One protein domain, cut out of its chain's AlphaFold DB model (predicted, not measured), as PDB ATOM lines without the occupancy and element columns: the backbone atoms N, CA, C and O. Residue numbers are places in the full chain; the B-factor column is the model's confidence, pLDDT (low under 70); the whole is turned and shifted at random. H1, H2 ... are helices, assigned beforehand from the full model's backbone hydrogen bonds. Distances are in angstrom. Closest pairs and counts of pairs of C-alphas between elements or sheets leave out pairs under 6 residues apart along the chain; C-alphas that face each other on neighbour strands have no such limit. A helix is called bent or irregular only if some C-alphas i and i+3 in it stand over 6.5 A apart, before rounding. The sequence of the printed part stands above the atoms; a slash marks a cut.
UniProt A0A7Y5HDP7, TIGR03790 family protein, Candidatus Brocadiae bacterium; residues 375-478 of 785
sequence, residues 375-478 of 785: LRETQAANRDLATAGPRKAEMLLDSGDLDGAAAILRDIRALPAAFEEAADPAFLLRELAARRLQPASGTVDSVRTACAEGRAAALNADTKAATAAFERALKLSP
ATOM      1  N   LEU A 375      63.235  -7.068  42.662       90.19
ATOM      2  CA  LEU A 375      62.297  -6.566  41.651       90.19
ATOM      3  C   LEU A 375      60.857  -7.040  41.853       90.19
ATOM      4  O   LEU A 375      59.938  -6.308  41.515       90.19
ATOM      5  N   ARG A 376      60.635  -8.235  42.416       89.81
ATOM      6  CA  ARG A 376      59.307  -8.878  42.450       89.81
ATOM      7  C   ARG A 376      58.204  -8.004  43.059       89.81
ATOM      8  O   ARG A 376      57.098  -7.963  42.524       89.81
ATOM      9  N   GLU A 377      58.494  -7.325  44.168       90.44
ATOM     10  CA  GLU A 377      57.533  -6.445  44.850       90.44
ATOM     11  C   GLU A 377      57.266  -5.177  44.037       90.44
ATOM     12  O   GLU A 377      56.110  -4.822  43.817       90.44
ATOM     13  N   THR A 378      58.315  -4.538  43.514       90.88
ATOM     14  CA  THR A 378      58.189  -3.365  42.637       90.88
ATOM     15  C   THR A 378      57.438  -3.701  41.349       90.88
ATOM     16  O   THR A 378      56.571  -2.942  40.936       90.88
ATOM     17  N   GLN A 379      57.700  -4.862  40.749       92.75
ATOM     18  CA  GLN A 379      56.991  -5.354  39.568       92.75
ATOM     19  C   GLN A 379      55.501  -5.558  39.843       92.75
ATOM     20  O   GLN A 379      54.668  -5.159  39.032       92.75
ATOM     21  N   ALA A 380      55.152  -6.149  40.990       91.06
ATOM     22  CA  ALA A 380      53.759  -6.287  41.403       91.06
ATOM     23  C   ALA A 380      53.091  -4.921  41.605       91.06
ATOM     24  O   ALA A 380      52.041  -4.678  41.018       91.06
ATOM     25  N   ALA A 381      53.743  -4.007  42.328       90.81
ATOM     26  CA  ALA A 381      53.236  -2.654  42.535       90.81
ATOM     27  C   ALA A 381      53.051  -1.888  41.213       90.81
ATOM     28  O   ALA A 381      52.047  -1.203  41.037       90.81
ATOM     29  N   ASN A 382      53.975  -2.037  40.260       91.44
ATOM     30  CA  ASN A 382      53.876  -1.418  38.939       91.44
ATOM     31  C   ASN A 382      52.711  -1.985  38.122       91.44
ATOM     32  O   ASN A 382      52.007  -1.219  37.468       91.44
ATOM     33  N   ARG A 383      52.475  -3.306  38.164       89.06
ATOM     34  CA  ARG A 383      51.302  -3.923  37.518       89.06
ATOM     35  C   ARG A 383      50.001  -3.438  38.148       89.06
ATOM     36  O   ARG A 383      49.081  -3.072  37.419       89.06
ATOM     37  N   ASP A 384      49.930  -3.386  39.475       88.25
ATOM     38  CA  ASP A 384      48.754  -2.882  40.189       88.25
ATOM     39  C   ASP A 384      48.505  -1.405  39.854       88.25
ATOM     40  O   ASP A 384      47.373  -0.996  39.598       88.25
ATOM     41  N   LEU A 385      49.566  -0.599  39.779       88.69
ATOM     42  CA  LEU A 385      49.487   0.802  39.382       88.69
ATOM     43  C   LEU A 385      49.034   0.961  37.923       88.69
ATOM     44  O   LEU A 385      48.189   1.807  37.648       88.69
ATOM     45  N   ALA A 386      49.542   0.146  36.998       85.12
ATOM     46  CA  ALA A 386      49.157   0.206  35.588       85.12
ATOM     47  C   ALA A 386      47.702  -0.236  35.349       85.12
ATOM     48  O   ALA A 386      46.999   0.371  34.545       85.12
ATOM     49  N   THR A 387      47.235  -1.262  36.067       84.69
ATOM     50  CA  THR A 387      45.901  -1.856  35.868       84.69
ATOM     51  C   THR A 387      44.811  -1.181  36.702       84.69
ATOM     52  O   THR A 387      43.752  -0.830  36.185       84.69
ATOM     53  N   ALA A 388      45.051  -0.963  37.998       88.31
ATOM     54  CA  ALA A 388      44.071  -0.401  38.926       88.31
ATOM     55  C   ALA A 388      44.240   1.111  39.144       88.31
ATOM     56  O   ALA A 388      43.285   1.789  39.539       88.31
ATOM     57  N   GLY A 389      45.430   1.663  38.878       90.75
ATOM     58  CA  GLY A 389      45.726   3.085  39.062       90.75
ATOM     59  C   GLY A 389      44.802   4.023  38.282       90.75
ATOM     60  O   GLY A 389      44.267   4.938  38.910       90.75
ATOM     61  N   PRO A 390      44.521   3.806  36.980       90.62
ATOM     62  CA  PRO A 390      43.618   4.677  36.227       90.62
ATOM     63  C   PRO A 390      42.212   4.764  36.831       90.62
ATOM     64  O   PRO A 390      41.676   5.858  36.992       90.62
ATOM     65  N   ARG A 391      41.641   3.627  37.258       90.94
ATOM     66  CA  ARG A 391      40.329   3.592  37.926       90.94
ATOM     67  C   ARG A 391      40.362   4.324  39.265       90.94
ATOM     68  O   ARG A 391      39.429   5.048  39.597       90.94
ATOM     69  N   LYS A 392      41.441   4.158  40.036       94.06
ATOM     70  CA  LYS A 392      41.622   4.874  41.303       94.06
ATOM     71  C   LYS A 392      41.759   6.384  41.081       94.06
ATOM     72  O   LYS A 392      41.147   7.147  41.819       94.06
ATOM     73  N   ALA A 393      42.504   6.814  40.063       94.50
ATOM     74  CA  ALA A 393      42.615   8.221  39.687       94.50
ATOM     75  C   ALA A 393      41.256   8.802  39.268       94.50
ATOM     76  O   ALA A 393      40.891   9.878  39.727       94.50
ATOM     77  N   GLU A 394      40.477   8.067  38.476       94.62
ATOM     78  CA  GLU A 394      39.107   8.435  38.110       94.62
ATOM     79  C   GLU A 394      38.195   8.616  39.335       94.62
ATOM     80  O   GLU A 394      37.565   9.662  39.477       94.62
ATOM     81  N   MET A 395      38.199   7.669  40.278       95.06
ATOM     82  CA  MET A 395      37.419   7.791  41.519       95.06
ATOM     83  C   MET A 395      37.804   9.027  42.345       95.06
ATOM     84  O   MET A 395      36.936   9.649  42.954       95.06
ATOM     85  N   LEU A 396      39.092   9.385  42.372       97.19
ATOM     86  CA  LEU A 396      39.584  10.573  43.076       97.19
ATOM     87  C   LEU A 396      39.196  11.871  42.356       97.19
ATOM     88  O   LEU A 396      38.818  12.846  43.001       97.19
ATOM     89  N   LEU A 397      39.214  11.883  41.019       96.12
ATOM     90  CA  LEU A 397      38.706  13.014  40.237       96.12
ATOM     91  C   LEU A 397      37.215  13.254  40.496       96.12
ATOM     92  O   LEU A 397      36.791  14.409  40.552       96.12
ATOM     93  N   ASP A 398      36.429  12.188  40.652       95.50
ATOM     94  CA  ASP A 398      34.988  12.267  40.915       95.50
ATOM     95  C   ASP A 398      34.648  12.625  42.361       95.50
ATOM     96  O   ASP A 398      33.641  13.288  42.604       95.50
ATOM     97  N   SER A 399      35.494  12.256  43.326       95.25
ATOM     98  CA  SER A 399      35.349  12.707  44.715       95.25
ATOM     99  C   SER A 399      35.846  14.140  44.947       95.25
ATOM    100  O   SER A 399      35.597  14.704  46.013       95.25
ATOM    101  N   GLY A 400      36.541  14.733  43.969       94.94
ATOM    102  CA  GLY A 400      37.150  16.061  44.062       94.94
ATOM    103  C   GLY A 400      38.545  16.079  44.701       94.94
ATOM    104  O   GLY A 400      39.106  17.159  44.885       94.94
ATOM    105  N   ASP A 401      39.135  14.918  45.004       97.31
ATOM    106  CA  ASP A 401      40.521  14.802  45.477       97.31
ATOM    107  C   ASP A 401      41.511  14.895  44.302       97.31
ATOM    108  O   ASP A 401      42.083  13.911  43.819       97.31
ATOM    109  N   LEU A 402      41.699  16.122  43.809       97.00
ATOM    110  CA  LEU A 402      42.551  16.397  42.651       97.00
ATOM    111  C   LEU A 402      44.040  16.144  42.934       97.00
ATOM    112  O   LEU A 402      44.784  15.814  42.010       97.00
ATOM    113  N   ASP A 403      44.491  16.284  44.181       97.38
ATOM    114  CA  ASP A 403      45.893  16.062  44.546       97.38
ATOM    115  C   ASP A 403      46.212  14.572  44.676       97.38
ATOM    116  O   ASP A 403      47.251  14.124  44.180       97.38
ATOM    117  N   GLY A 404      45.290  13.780  45.235       97.31
ATOM    118  CA  GLY A 404      45.368  12.323  45.201       97.31
ATOM    119  C   GLY A 404      45.378  11.784  43.768       97.31
ATOM    120  O   GLY A 404      46.223  10.952  43.424       97.31
ATOM    121  N   ALA A 405      44.498  12.298  42.899       96.31
ATOM    122  CA  ALA A 405      44.488  11.940  41.480       96.31
ATOM    123  C   ALA A 405      45.810  12.315  40.784       96.31
ATOM    124  O   ALA A 405      46.376  11.505  40.047       96.31
ATOM    125  N   ALA A 406      46.342  13.513  41.054       96.12
ATOM    126  CA  ALA A 406      47.614  13.971  40.500       96.12
ATOM    127  C   ALA A 406      48.796  13.089  40.922       96.12
ATOM    128  O   ALA A 406      49.661  12.804  40.094       96.12
ATOM    129  N   ALA A 407      48.833  12.640  42.181       95.62
ATOM    130  CA  ALA A 407      49.876  11.745  42.672       95.62
ATOM    131  C   ALA A 407      49.876  10.412  41.907       95.62
ATOM    132  O   ALA A 407      50.912  10.012  41.384       95.62
ATOM    133  N   ILE A 408      48.708   9.782  41.752       93.56
ATOM    134  CA  ILE A 408      48.585   8.512  41.021       93.56
ATOM    135  C   ILE A 408      48.949   8.681  39.547       93.56
ATOM    136  O   ILE A 408      49.709   7.882  39.011       93.56
ATOM    137  N   LEU A 409      48.437   9.719  38.882       91.75
ATOM    138  CA  LEU A 409      48.711   9.947  37.460       91.75
ATOM    139  C   LEU A 409      50.183  10.287  37.199       91.75
ATOM    140  O   LEU A 409      50.728   9.894  36.168       91.75
ATOM    141  N   ARG A 410      50.851  10.971  38.135       91.88
ATOM    142  CA  ARG A 410      52.305  11.172  38.093       91.88
ATOM    143  C   ARG A 410      53.043   9.839  38.187       91.88
ATOM    144  O   ARG A 410      53.965   9.618  37.408       91.88
ATOM    145  N   ASP A 411      52.637   8.972  39.108       90.50
ATOM    146  CA  ASP A 411      53.278   7.672  39.300       90.50
ATOM    147  C   ASP A 411      53.042   6.763  38.073       90.50
ATOM    148  O   ASP A 411      53.980   6.126  37.600       90.50
ATOM    149  N   ILE A 412      51.843   6.782  37.469       87.25
ATOM    150  CA  ILE A 412      51.547   6.091  36.197       87.25
ATOM    151  C   ILE A 412      52.428   6.629  35.065       87.25
ATOM    152  O   ILE A 412      53.003   5.851  34.311       87.25
ATOM    153  N   ARG A 413      52.578   7.955  34.945       85.38
ATOM    154  CA  ARG A 413      53.423   8.582  33.914       85.38
ATOM    155  C   ARG A 413      54.912   8.254  34.084       85.38
ATOM    156  O   ARG A 413      55.658   8.332  33.113       85.38
ATOM    157  N   ALA A 414      55.346   7.919  35.298       85.38
ATOM    158  CA  ALA A 414      56.713   7.487  35.566       85.38
ATOM    159  C   ALA A 414      56.982   6.037  35.119       85.38
ATOM    160  O   ALA A 414      58.146   5.647  35.012       85.38
ATOM    161  N   LEU A 415      55.941   5.243  34.837       84.38
ATOM    162  CA  LEU A 415      56.105   3.910  34.269       84.38
ATOM    163  C   LEU A 415      56.574   4.007  32.802       84.38
ATOM    164  O   LEU A 415      56.089   4.853  32.047       84.38
ATOM    165  N   PRO A 416      57.485   3.128  32.351       75.06
ATOM    166  CA  PRO A 416      57.796   2.953  30.937       75.06
ATOM    167  C   PRO A 416      56.523   2.769  30.099       75.06
ATOM    168  O   PRO A 416      55.642   1.994  30.467       75.06
ATOM    169  N   ALA A 417      56.453   3.470  28.964       60.88
ATOM    170  CA  ALA A 417      55.249   3.687  28.153       60.88
ATOM    171  C   ALA A 417      54.712   2.451  27.388       60.88
ATOM    172  O   ALA A 417      54.403   2.551  26.209       60.88
ATOM    173  N   ALA A 418      54.619   1.279  28.017       49.88
ATOM    174  CA  ALA A 418      54.341   0.023  27.316       49.88
ATOM    175  C   ALA A 418      53.348  -0.920  28.015       49.88
ATOM    176  O   ALA A 418      53.270  -2.082  27.629       49.88
ATOM    177  N   PHE A 419      52.596  -0.483  29.030       54.34
ATOM    178  CA  PHE A 419      51.472  -1.294  29.515       54.34
ATOM    179  C   PHE A 419      50.221  -0.950  28.694       54.34
ATOM    180  O   PHE A 419      49.450  -0.070  29.066       54.34
ATOM    181  N   GLU A 420      50.072  -1.607  27.538       47.25
ATOM    182  CA  GLU A 420      48.999  -1.369  26.549       47.25
ATOM    183  C   GLU A 420      47.577  -1.535  27.119       47.25
ATOM    184  O   GLU A 420      46.616  -1.042  26.536       47.25
ATOM    185  N   GLU A 421      47.430  -2.172  28.284       47.62
ATOM    186  CA  GLU A 421      46.140  -2.387  28.949       47.62
ATOM    187  C   GLU A 421      45.729  -1.253  29.914       47.62
ATOM    188  O   GLU A 421      44.639  -1.297  30.487       47.62
ATOM    189  N   ALA A 422      46.566  -0.228  30.127       49.84
ATOM    190  CA  ALA A 422      46.222   0.883  31.015       49.84
ATOM    191  C   ALA A 422      45.220   1.841  30.341       49.84
ATOM    192  O   ALA A 422      45.474   2.368  29.259       49.84
ATOM    193  N   ALA A 423      44.084   2.105  30.999       58.84
ATOM    194  CA  ALA A 423      43.107   3.090  30.535       58.84
ATOM    195  C   ALA A 423      43.776   4.450  30.280       58.84
ATOM    196  O   ALA A 423      44.527   4.908  31.137       58.84
ATOM    197  N   ASP A 424      43.465   5.076  29.136       72.62
ATOM    198  CA  ASP A 424      44.086   6.295  28.587       72.62
ATOM    199  C   ASP A 424      44.513   7.320  29.666       72.62
ATOM    200  O   ASP A 424      43.698   8.144  30.112       72.62
ATOM    201  N   PRO A 425      45.791   7.289  30.102       80.31
ATOM    202  CA  PRO A 425      46.278   8.201  31.130       80.31
ATOM    203  C   PRO A 425      46.317   9.647  30.634       80.31
ATOM    204  O   PRO A 425      46.243  10.568  31.449       80.31
ATOM    205  N   ALA A 426      46.406   9.869  29.316       85.06
ATOM    206  CA  ALA A 426      46.412  11.205  28.734       85.06
ATOM    207  C   ALA A 426      45.040  11.871  28.893       85.06
ATOM    208  O   ALA A 426      44.975  13.024  29.325       85.06
ATOM    209  N   PHE A 427      43.946  11.137  28.661       90.38
ATOM    210  CA  PHE A 427      42.596  11.623  28.959       90.38
ATOM    211  C   PHE A 427      42.454  12.035  30.432       90.38
ATOM    212  O   PHE A 427      41.996  13.139  30.724       90.38
ATOM    213  N   LEU A 428      42.895  11.186  31.369       93.00
ATOM    214  CA  LEU A 428      42.801  11.477  32.805       93.00
ATOM    215  C   LEU A 428      43.662  12.678  33.227       93.00
ATOM    216  O   LEU A 428      43.232  13.477  34.058       93.00
ATOM    217  N   LEU A 429      44.854  12.841  32.645       92.69
ATOM    218  CA  LEU A 429      45.716  14.004  32.877       92.69
ATOM    219  C   LEU A 429      45.075  15.305  32.373       92.69
ATOM    220  O   LEU A 429      45.097  16.311  33.087       92.69
ATOM    221  N   ARG A 430      44.469  15.286  31.180       94.31
ATOM    222  CA  ARG A 430      43.741  16.440  30.630       94.31
ATOM    223  C   ARG A 430      42.500  16.761  31.459       94.31
ATOM    224  O   ARG A 430      42.249  17.927  31.746       94.31
ATOM    225  N   GLU A 431      41.755  15.750  31.899       95.38
ATOM    226  CA  GLU A 431      40.578  15.945  32.751       95.38
ATOM    227  C   GLU A 431      40.964  16.487  34.140       95.38
ATOM    228  O   GLU A 431      40.308  17.398  34.644       95.38
ATOM    229  N   LEU A 432      42.071  16.025  34.731       96.31
ATOM    230  CA  LEU A 432      42.638  16.611  35.953       96.31
ATOM    231  C   LEU A 432      42.961  18.102  35.763       96.31
ATOM    232  O   LEU A 432      42.587  18.931  36.597       96.31
ATOM    233  N   ALA A 433      43.658  18.451  34.679       96.12
ATOM    234  CA  ALA A 433      44.010  19.835  34.372       96.12
ATOM    235  C   ALA A 433      42.760  20.703  34.134       96.12
ATOM    236  O   ALA A 433      42.666  21.805  34.680       96.12
ATOM    237  N   ALA A 434      41.760  20.184  33.416       96.38
ATOM    238  CA  ALA A 434      40.470  20.838  33.223       96.38
ATOM    239  C   ALA A 434      39.757  21.106  34.560       96.38
ATOM    240  O   ALA A 434      39.377  22.248  34.821       96.38
ATOM    241  N   ARG A 435      39.653  20.100  35.442       96.31
ATOM    242  CA  ARG A 435      38.990  20.211  36.757       96.31
ATOM    243  C   ARG A 435      39.688  21.176  37.713       96.31
ATOM    244  O   ARG A 435      39.014  21.858  38.482       96.31
ATOM    245  N   ARG A 436      41.021  21.287  37.642       96.56
ATOM    246  CA  ARG A 436      41.795  22.294  38.393       96.56
ATOM    247  C   ARG A 436      41.479  23.724  37.960       96.56
ATOM    248  O   ARG A 436      41.510  24.632  38.786       96.56
ATOM    249  N   LEU A 437      41.198  23.930  36.675       96.06
ATOM    250  CA  LEU A 437      40.866  25.243  36.119       96.06
ATOM    251  C   LEU A 437      39.388  25.596  36.292       96.06
ATOM    252  O   LEU A 437      39.052  26.771  36.453       96.06
ATOM    253  N   GLN A 438      38.507  24.601  36.204       94.19
ATOM    254  CA  GLN A 438      37.069  24.768  36.341       94.19
ATOM    255  C   GLN A 438      36.421  23.457  36.815       94.19
ATOM    256  O   GLN A 438      36.583  22.441  36.142       94.19
ATOM    257  N   PRO A 439      35.637  23.466  37.912       90.12
ATOM    258  CA  PRO A 439      34.967  22.262  38.399       90.12
ATOM    259  C   PRO A 439      34.063  21.619  37.340       90.12
ATOM    260  O   PRO A 439      33.294  22.311  36.664       90.12
ATOM    261  N   ALA A 440      34.136  20.293  37.230       90.31
ATOM    262  CA  ALA A 440      33.202  19.494  36.442       90.31
ATOM    263  C   ALA A 440      31.931  19.195  37.258       90.31
ATOM    264  O   ALA A 440      31.971  19.114  38.484       90.31
ATOM    265  N   SER A 441      30.803  19.031  36.569       90.81
ATOM    266  CA  SER A 441      29.514  18.634  37.152       90.81
ATOM    267  C   SER A 441      29.172  17.155  36.928       90.81
ATOM    268  O   SER A 441      28.304  16.626  37.620       90.81
ATOM    269  N   GLY A 442      29.839  16.487  35.978       91.56
ATOM    270  CA  GLY A 442      29.666  15.061  35.684       91.56
ATOM    271  C   GLY A 442      30.812  14.180  36.177       91.56
ATOM    272  O   GLY A 442      31.925  14.654  36.417       91.56
ATOM    273  N   THR A 443      30.552  12.876  36.265       95.75
ATOM    274  CA  THR A 443      31.595  11.873  36.526       95.75
ATOM    275  C   THR A 443      32.545  11.751  35.336       95.75
ATOM    276  O   THR A 443      32.143  12.011  34.196       95.75
ATOM    277  N   VAL A 444      33.789  11.338  35.572       94.25
ATOM    278  CA  VAL A 444      34.778  11.079  34.512       94.25
ATOM    279  C   VAL A 444      34.206  10.116  33.465       94.25
ATOM    280  O   VAL A 444      34.262  10.423  32.275       94.25
ATOM    281  N   ASP A 445      33.584   9.014  33.890       93.31
ATOM    282  CA  ASP A 445      32.929   8.044  33.001       93.31
ATOM    283  C   ASP A 445      31.839   8.670  32.113       93.31
ATOM    284  O   ASP A 445      31.795   8.430  30.904       93.31
ATOM    285  N   SER A 446      30.994   9.545  32.672       95.12
ATOM    286  CA  SER A 446      29.935  10.215  31.904       95.12
ATOM    287  C   SER A 446      30.492  11.164  30.836       95.12
ATOM    288  O   SER A 446      29.978  11.211  29.715       95.12
ATOM    289  N   VAL A 447      31.581  11.877  31.150       95.44
ATOM    290  CA  VAL A 447      32.301  12.738  30.198       95.44
ATOM    291  C   VAL A 447      32.944  11.878  29.111       95.44
ATOM    292  O   VAL A 447      32.747  12.134  27.923       95.44
ATOM    293  N   ARG A 448      33.665  10.823  29.509       93.62
ATOM    294  CA  ARG A 448      34.362   9.895  28.609       93.62
ATOM    295  C   ARG A 448      33.397   9.238  27.627       93.62
ATOM    296  O   ARG A 448      33.685   9.190  26.432       93.62
ATOM    297  N   THR A 449      32.245   8.791  28.119       94.81
ATOM    298  CA  THR A 449      31.183   8.176  27.316       94.81
ATOM    299  C   THR A 449      30.635   9.163  26.289       94.81
ATOM    300  O   THR A 449      30.598   8.849  25.102       94.81
ATOM    301  N   ALA A 450      30.304  10.390  26.702       95.75
ATOM    302  CA  ALA A 450      29.825  11.418  25.779       95.75
ATOM    303  C   ALA A 450      30.870  11.774  24.697       95.75
ATOM    304  O   ALA A 450      30.518  11.944  23.528       95.75
ATOM    305  N   CYS A 451      32.159  11.825  25.046       94.50
ATOM    306  CA  CYS A 451      33.242  12.007  24.074       94.50
ATOM    307  C   CYS A 451      33.369  10.818  23.108       94.50
ATOM    308  O   CYS A 451      33.574  11.022  21.912       94.50
ATOM    309  N   ALA A 452      33.246   9.582  23.600       93.19
ATOM    310  CA  ALA A 452      33.307   8.379  22.771       93.19
ATOM    311  C   ALA A 452      32.133   8.304  21.781       93.19
ATOM    312  O   ALA A 452      32.354   8.046  20.599       93.19
ATOM    313  N   GLU A 453      30.915   8.612  22.230       94.31
ATOM    314  CA  GLU A 453      29.731   8.742  21.372       94.31
ATOM    315  C   GLU A 453      29.935   9.818  20.296       94.31
ATOM    316  O   GLU A 453      29.633   9.591  19.125       94.31
ATOM    317  N   GLY A 454      30.502  10.970  20.676       94.38
ATOM    318  CA  GLY A 454      30.822  12.050  19.744       94.38
ATOM    319  C   GLY A 454      31.803  11.618  18.657       94.38
ATOM    320  O   GLY A 454      31.552  11.852  17.475       94.38
ATOM    321  N   ARG A 455      32.882  10.922  19.036       93.19
ATOM    322  CA  ARG A 455      33.862  10.371  18.086       93.19
ATOM    323  C   ARG A 455      33.252   9.312  17.171       93.19
ATOM    324  O   ARG A 455      33.482   9.354  15.967       93.19
ATOM    325  N   ALA A 456      32.453   8.394  17.714       91.12
ATOM    326  CA  ALA A 456      31.792   7.358  16.922       91.12
ATOM    327  C   ALA A 456      30.829   7.962  15.886       91.12
ATOM    328  O   ALA A 456      30.836   7.567  14.722       91.12
ATOM    329  N   ALA A 457      30.043   8.967  16.277       91.25
ATOM    330  CA  ALA A 457      29.172   9.689  15.355       91.25
ATOM    331  C   ALA A 457      29.962  10.466  14.285       91.25
ATOM    332  O   ALA A 457      29.567  10.472  13.120       91.25
ATOM    333  N   ALA A 458      31.100  11.064  14.655       88.88
ATOM    334  CA  ALA A 458      31.982  11.768  13.726       88.88
ATOM    335  C   ALA A 458      32.536  10.839  12.635       88.88
ATOM    336  O   ALA A 458      32.521  11.199  11.460       88.88
ATOM    337  N   LEU A 459      32.967   9.630  13.017       87.94
ATOM    338  CA  LEU A 459      33.444   8.605  12.082       87.94
ATOM    339  C   LEU A 459      32.354   8.162  11.098       87.94
ATOM    340  O   LEU A 459      32.647   7.885   9.940       87.94
ATOM    341  N   ASN A 460      31.093   8.167  11.534       89.38
ATOM    342  CA  ASN A 460      29.933   7.885  10.686       89.38
ATOM    343  C   ASN A 460      29.457   9.105   9.873       89.38
ATOM    344  O   ASN A 460      28.382   9.056   9.276       89.38
ATOM    345  N   ALA A 461      30.217  10.205   9.874       88.62
ATOM    346  CA  ALA A 461      29.868  11.483   9.251       88.62
ATOM    347  C   ALA A 461      28.526  12.087   9.727       88.62
ATOM    348  O   ALA A 461      27.980  12.984   9.082       88.62
ATOM    349  N   ASP A 462      28.006  11.660  10.883       91.62
ATOM    350  CA  ASP A 462      26.837  12.270  11.516       91.62
ATOM    351  C   ASP A 462      27.284  13.440  12.400       91.62
ATOM    352  O   ASP A 462      27.352  13.363  13.632       91.62
ATOM    353  N   THR A 463      27.605  14.563  11.755       91.31
ATOM    354  CA  THR A 463      28.065  15.783  12.433       91.31
ATOM    355  C   THR A 463      27.057  16.286  13.468       91.31
ATOM    356  O   THR A 463      27.451  16.880  14.475       91.31
ATOM    357  N   LYS A 464      25.754  16.045  13.265       93.38
ATOM    358  CA  LYS A 464      24.708  16.498  14.187       93.38
ATOM    359  C   LYS A 464      24.733  15.682  15.477       93.38
ATOM    360  O   LYS A 464      24.745  16.275  16.557       93.38
ATOM    361  N   ALA A 465      24.769  14.355  15.375       93.75
ATOM    362  CA  ALA A 465      24.897  13.486  16.541       93.75
ATOM    363  C   ALA A 465      26.239  13.701  17.258       93.75
ATOM    364  O   ALA A 465      26.263  13.799  18.486       93.75
ATOM    365  N   ALA A 466      27.329  13.874  16.501       94.38
ATOM    366  CA  ALA A 466      28.653  14.153  17.053       94.38
ATOM    367  C   ALA A 466      28.665  15.450  17.872       94.38
ATOM    368  O   ALA A 466      29.061  15.452  19.039       94.38
ATOM    369  N   THR A 467      28.152  16.540  17.294       95.25
ATOM    370  CA  THR A 467      28.053  17.842  17.968       95.25
ATOM    371  C   THR A 467      27.223  17.737  19.245       95.25
ATOM    372  O   THR A 467      27.671  18.177  20.301       95.25
ATOM    373  N   ALA A 468      26.057  17.086  19.193       96.94
ATOM    374  CA  ALA A 468      25.192  16.925  20.361       96.94
ATOM    375  C   ALA A 468      25.854  16.113  21.492       96.94
ATOM    376  O   ALA A 468      25.644  16.398  22.674       96.94
ATOM    377  N   ALA A 469      26.647  15.094  21.157       96.75
ATOM    378  CA  ALA A 469      27.389  14.306  22.136       96.75
ATOM    379  C   ALA A 469      28.544  15.104  22.766       96.75
ATOM    380  O   ALA A 469      28.661  15.139  23.991       96.75
ATOM    381  N   PHE A 470      29.326  15.841  21.970       97.56
ATOM    382  CA  PHE A 470      30.374  16.712  22.509       97.56
ATOM    383  C   PHE A 470      29.810  17.867  23.342       97.56
ATOM    384  O   PHE A 470      30.350  18.180  24.398       97.56
ATOM    385  N   GLU A 471      28.681  18.460  22.954       97.38
ATOM    386  CA  GLU A 471      27.997  19.462  23.778       97.38
ATOM    387  C   GLU A 471      27.517  18.887  25.116       97.38
ATOM    388  O   GLU A 471      27.570  19.578  26.134       97.38
ATOM    389  N   ARG A 472      27.076  17.620  25.156       97.50
ATOM    390  CA  ARG A 472      26.798  16.930  26.427       97.50
ATOM    391  C   ARG A 472      28.065  16.782  27.265       97.50
ATOM    392  O   ARG A 472      28.020  17.120  28.444       97.50
ATOM    393  N   ALA A 473      29.183  16.365  26.669       97.19
ATOM    394  CA  ALA A 473      30.464  16.296  27.374       97.19
ATOM    395  C   ALA A 473      30.859  17.664  27.961       97.19
ATOM    396  O   ALA A 473      31.227  17.743  29.128       97.19
ATOM    397  N   LEU A 474      30.685  18.756  27.206       97.56
ATOM    398  CA  LEU A 474      30.988  20.116  27.667       97.56
ATOM    399  C   LEU A 474      30.028  20.650  28.738       97.56
ATOM    400  O   LEU A 474      30.418  21.506  29.529       97.56
ATOM    401  N   LYS A 475      28.786  20.159  28.809       97.25
ATOM    402  CA  LYS A 475      27.894  20.458  29.946       97.25
ATOM    403  C   LYS A 475      28.416  19.830  31.239       97.25
ATOM    404  O   LYS A 475      28.299  20.435  32.301       97.25
ATOM    405  N   LEU A 476      28.998  18.637  31.135       96.81
ATOM    406  CA  LEU A 476      29.549  17.887  32.262       96.81
ATOM    407  C   LEU A 476      30.934  18.410  32.671       96.81
ATOM    408  O   LEU A 476      31.189  18.596  33.856       96.81
ATOM    409  N   SER A 477      31.805  18.698  31.704       96.62
ATOM    410  CA  SER A 477      33.161  19.222  31.897       96.62
ATOM    411  C   SER A 477      33.444  20.320  30.852       96.62
ATOM    412  O   SER A 477      33.826  20.026  29.718       96.62
ATOM    413  N   PRO A 478      33.236  21.613  31.189       96.94
ATOM    414  CA  PRO A 478      33.305  22.723  30.223       96.94
ATOM    415  C   PRO A 478      34.666  22.934  29.555       96.94
ATOM    416  O   PRO A 478      34.743  23.472  28.443       96.94
TER     417      PRO A 478
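Overview. This is residues 375 to 478 of the 785 residues of the protein "TIGR03790 family protein" of Candidatus Brocadiae bacterium (UniProt A0A7Y5HDP7). A flat, elongated model: H1b, H2 and H3 form an up-and-down bundle, each helix running against the one before, and the hairpin of H4 and H5 extends from one side. H1a leads away at the other end, where its residues 375 to 381 stick out. The printed part has 104 residues with five named helices, H1 to H5, and no named strand: all helix, only just compact, close to loose, radius of gyration of the C-alphas 15.4 A, spans 52 by 29 by 15 A.

Arrangement. H1, residues 375 to 399, assigned as one helix by its hydrogen bonds, is bent: C-alphas 387 and 390 are 6.9 A apart. Its arms H1a, 375 to 387, and H1b, 390 to 399, stand at 55 degrees, a steep tilt. H1b and H2, residues 402 to 413, form a hairpin, closest C-alphas Ala 393 and Ala 405, 4.5 A. H2 and H3, residues 425 to 437, form another, closest C-alphas Leu 402 and Leu 432, 6.7 A. H4, residues 444 to 459, only just touches H1b, with residue 444 alone and 3 pairs of C-alphas within 8 A, the closest Glu 394 and Val 444, 6.2 A. H4 and H5, residues 463 to 476, form a hairpin at a shallow tilt of 13 degrees, closest C-alphas Gly 454 and Ala 466, 4.0 A. Every O i to N i+4 pair in H1a, H1b, H2, H3, H4 and H5 is within hydrogen-bond range.

Along the chain. H1a begins at C-alpha 375 (62.297, -6.566, 41.651); H5 ends at C-alpha 476 (29.549, 17.887, 32.262). H4 measures 22.6 A, H5 20.0 A and H3 18.6 A from first to last C-alpha.

Size, cuts and confidence. The C-alphas farthest apart, Leu 375 and Lys 464, are 52.0 A apart. The printed part has no cut. The link from H2 to H3 is long, 11 residues; within it, residues 417 to 423 have pLDDT under 70.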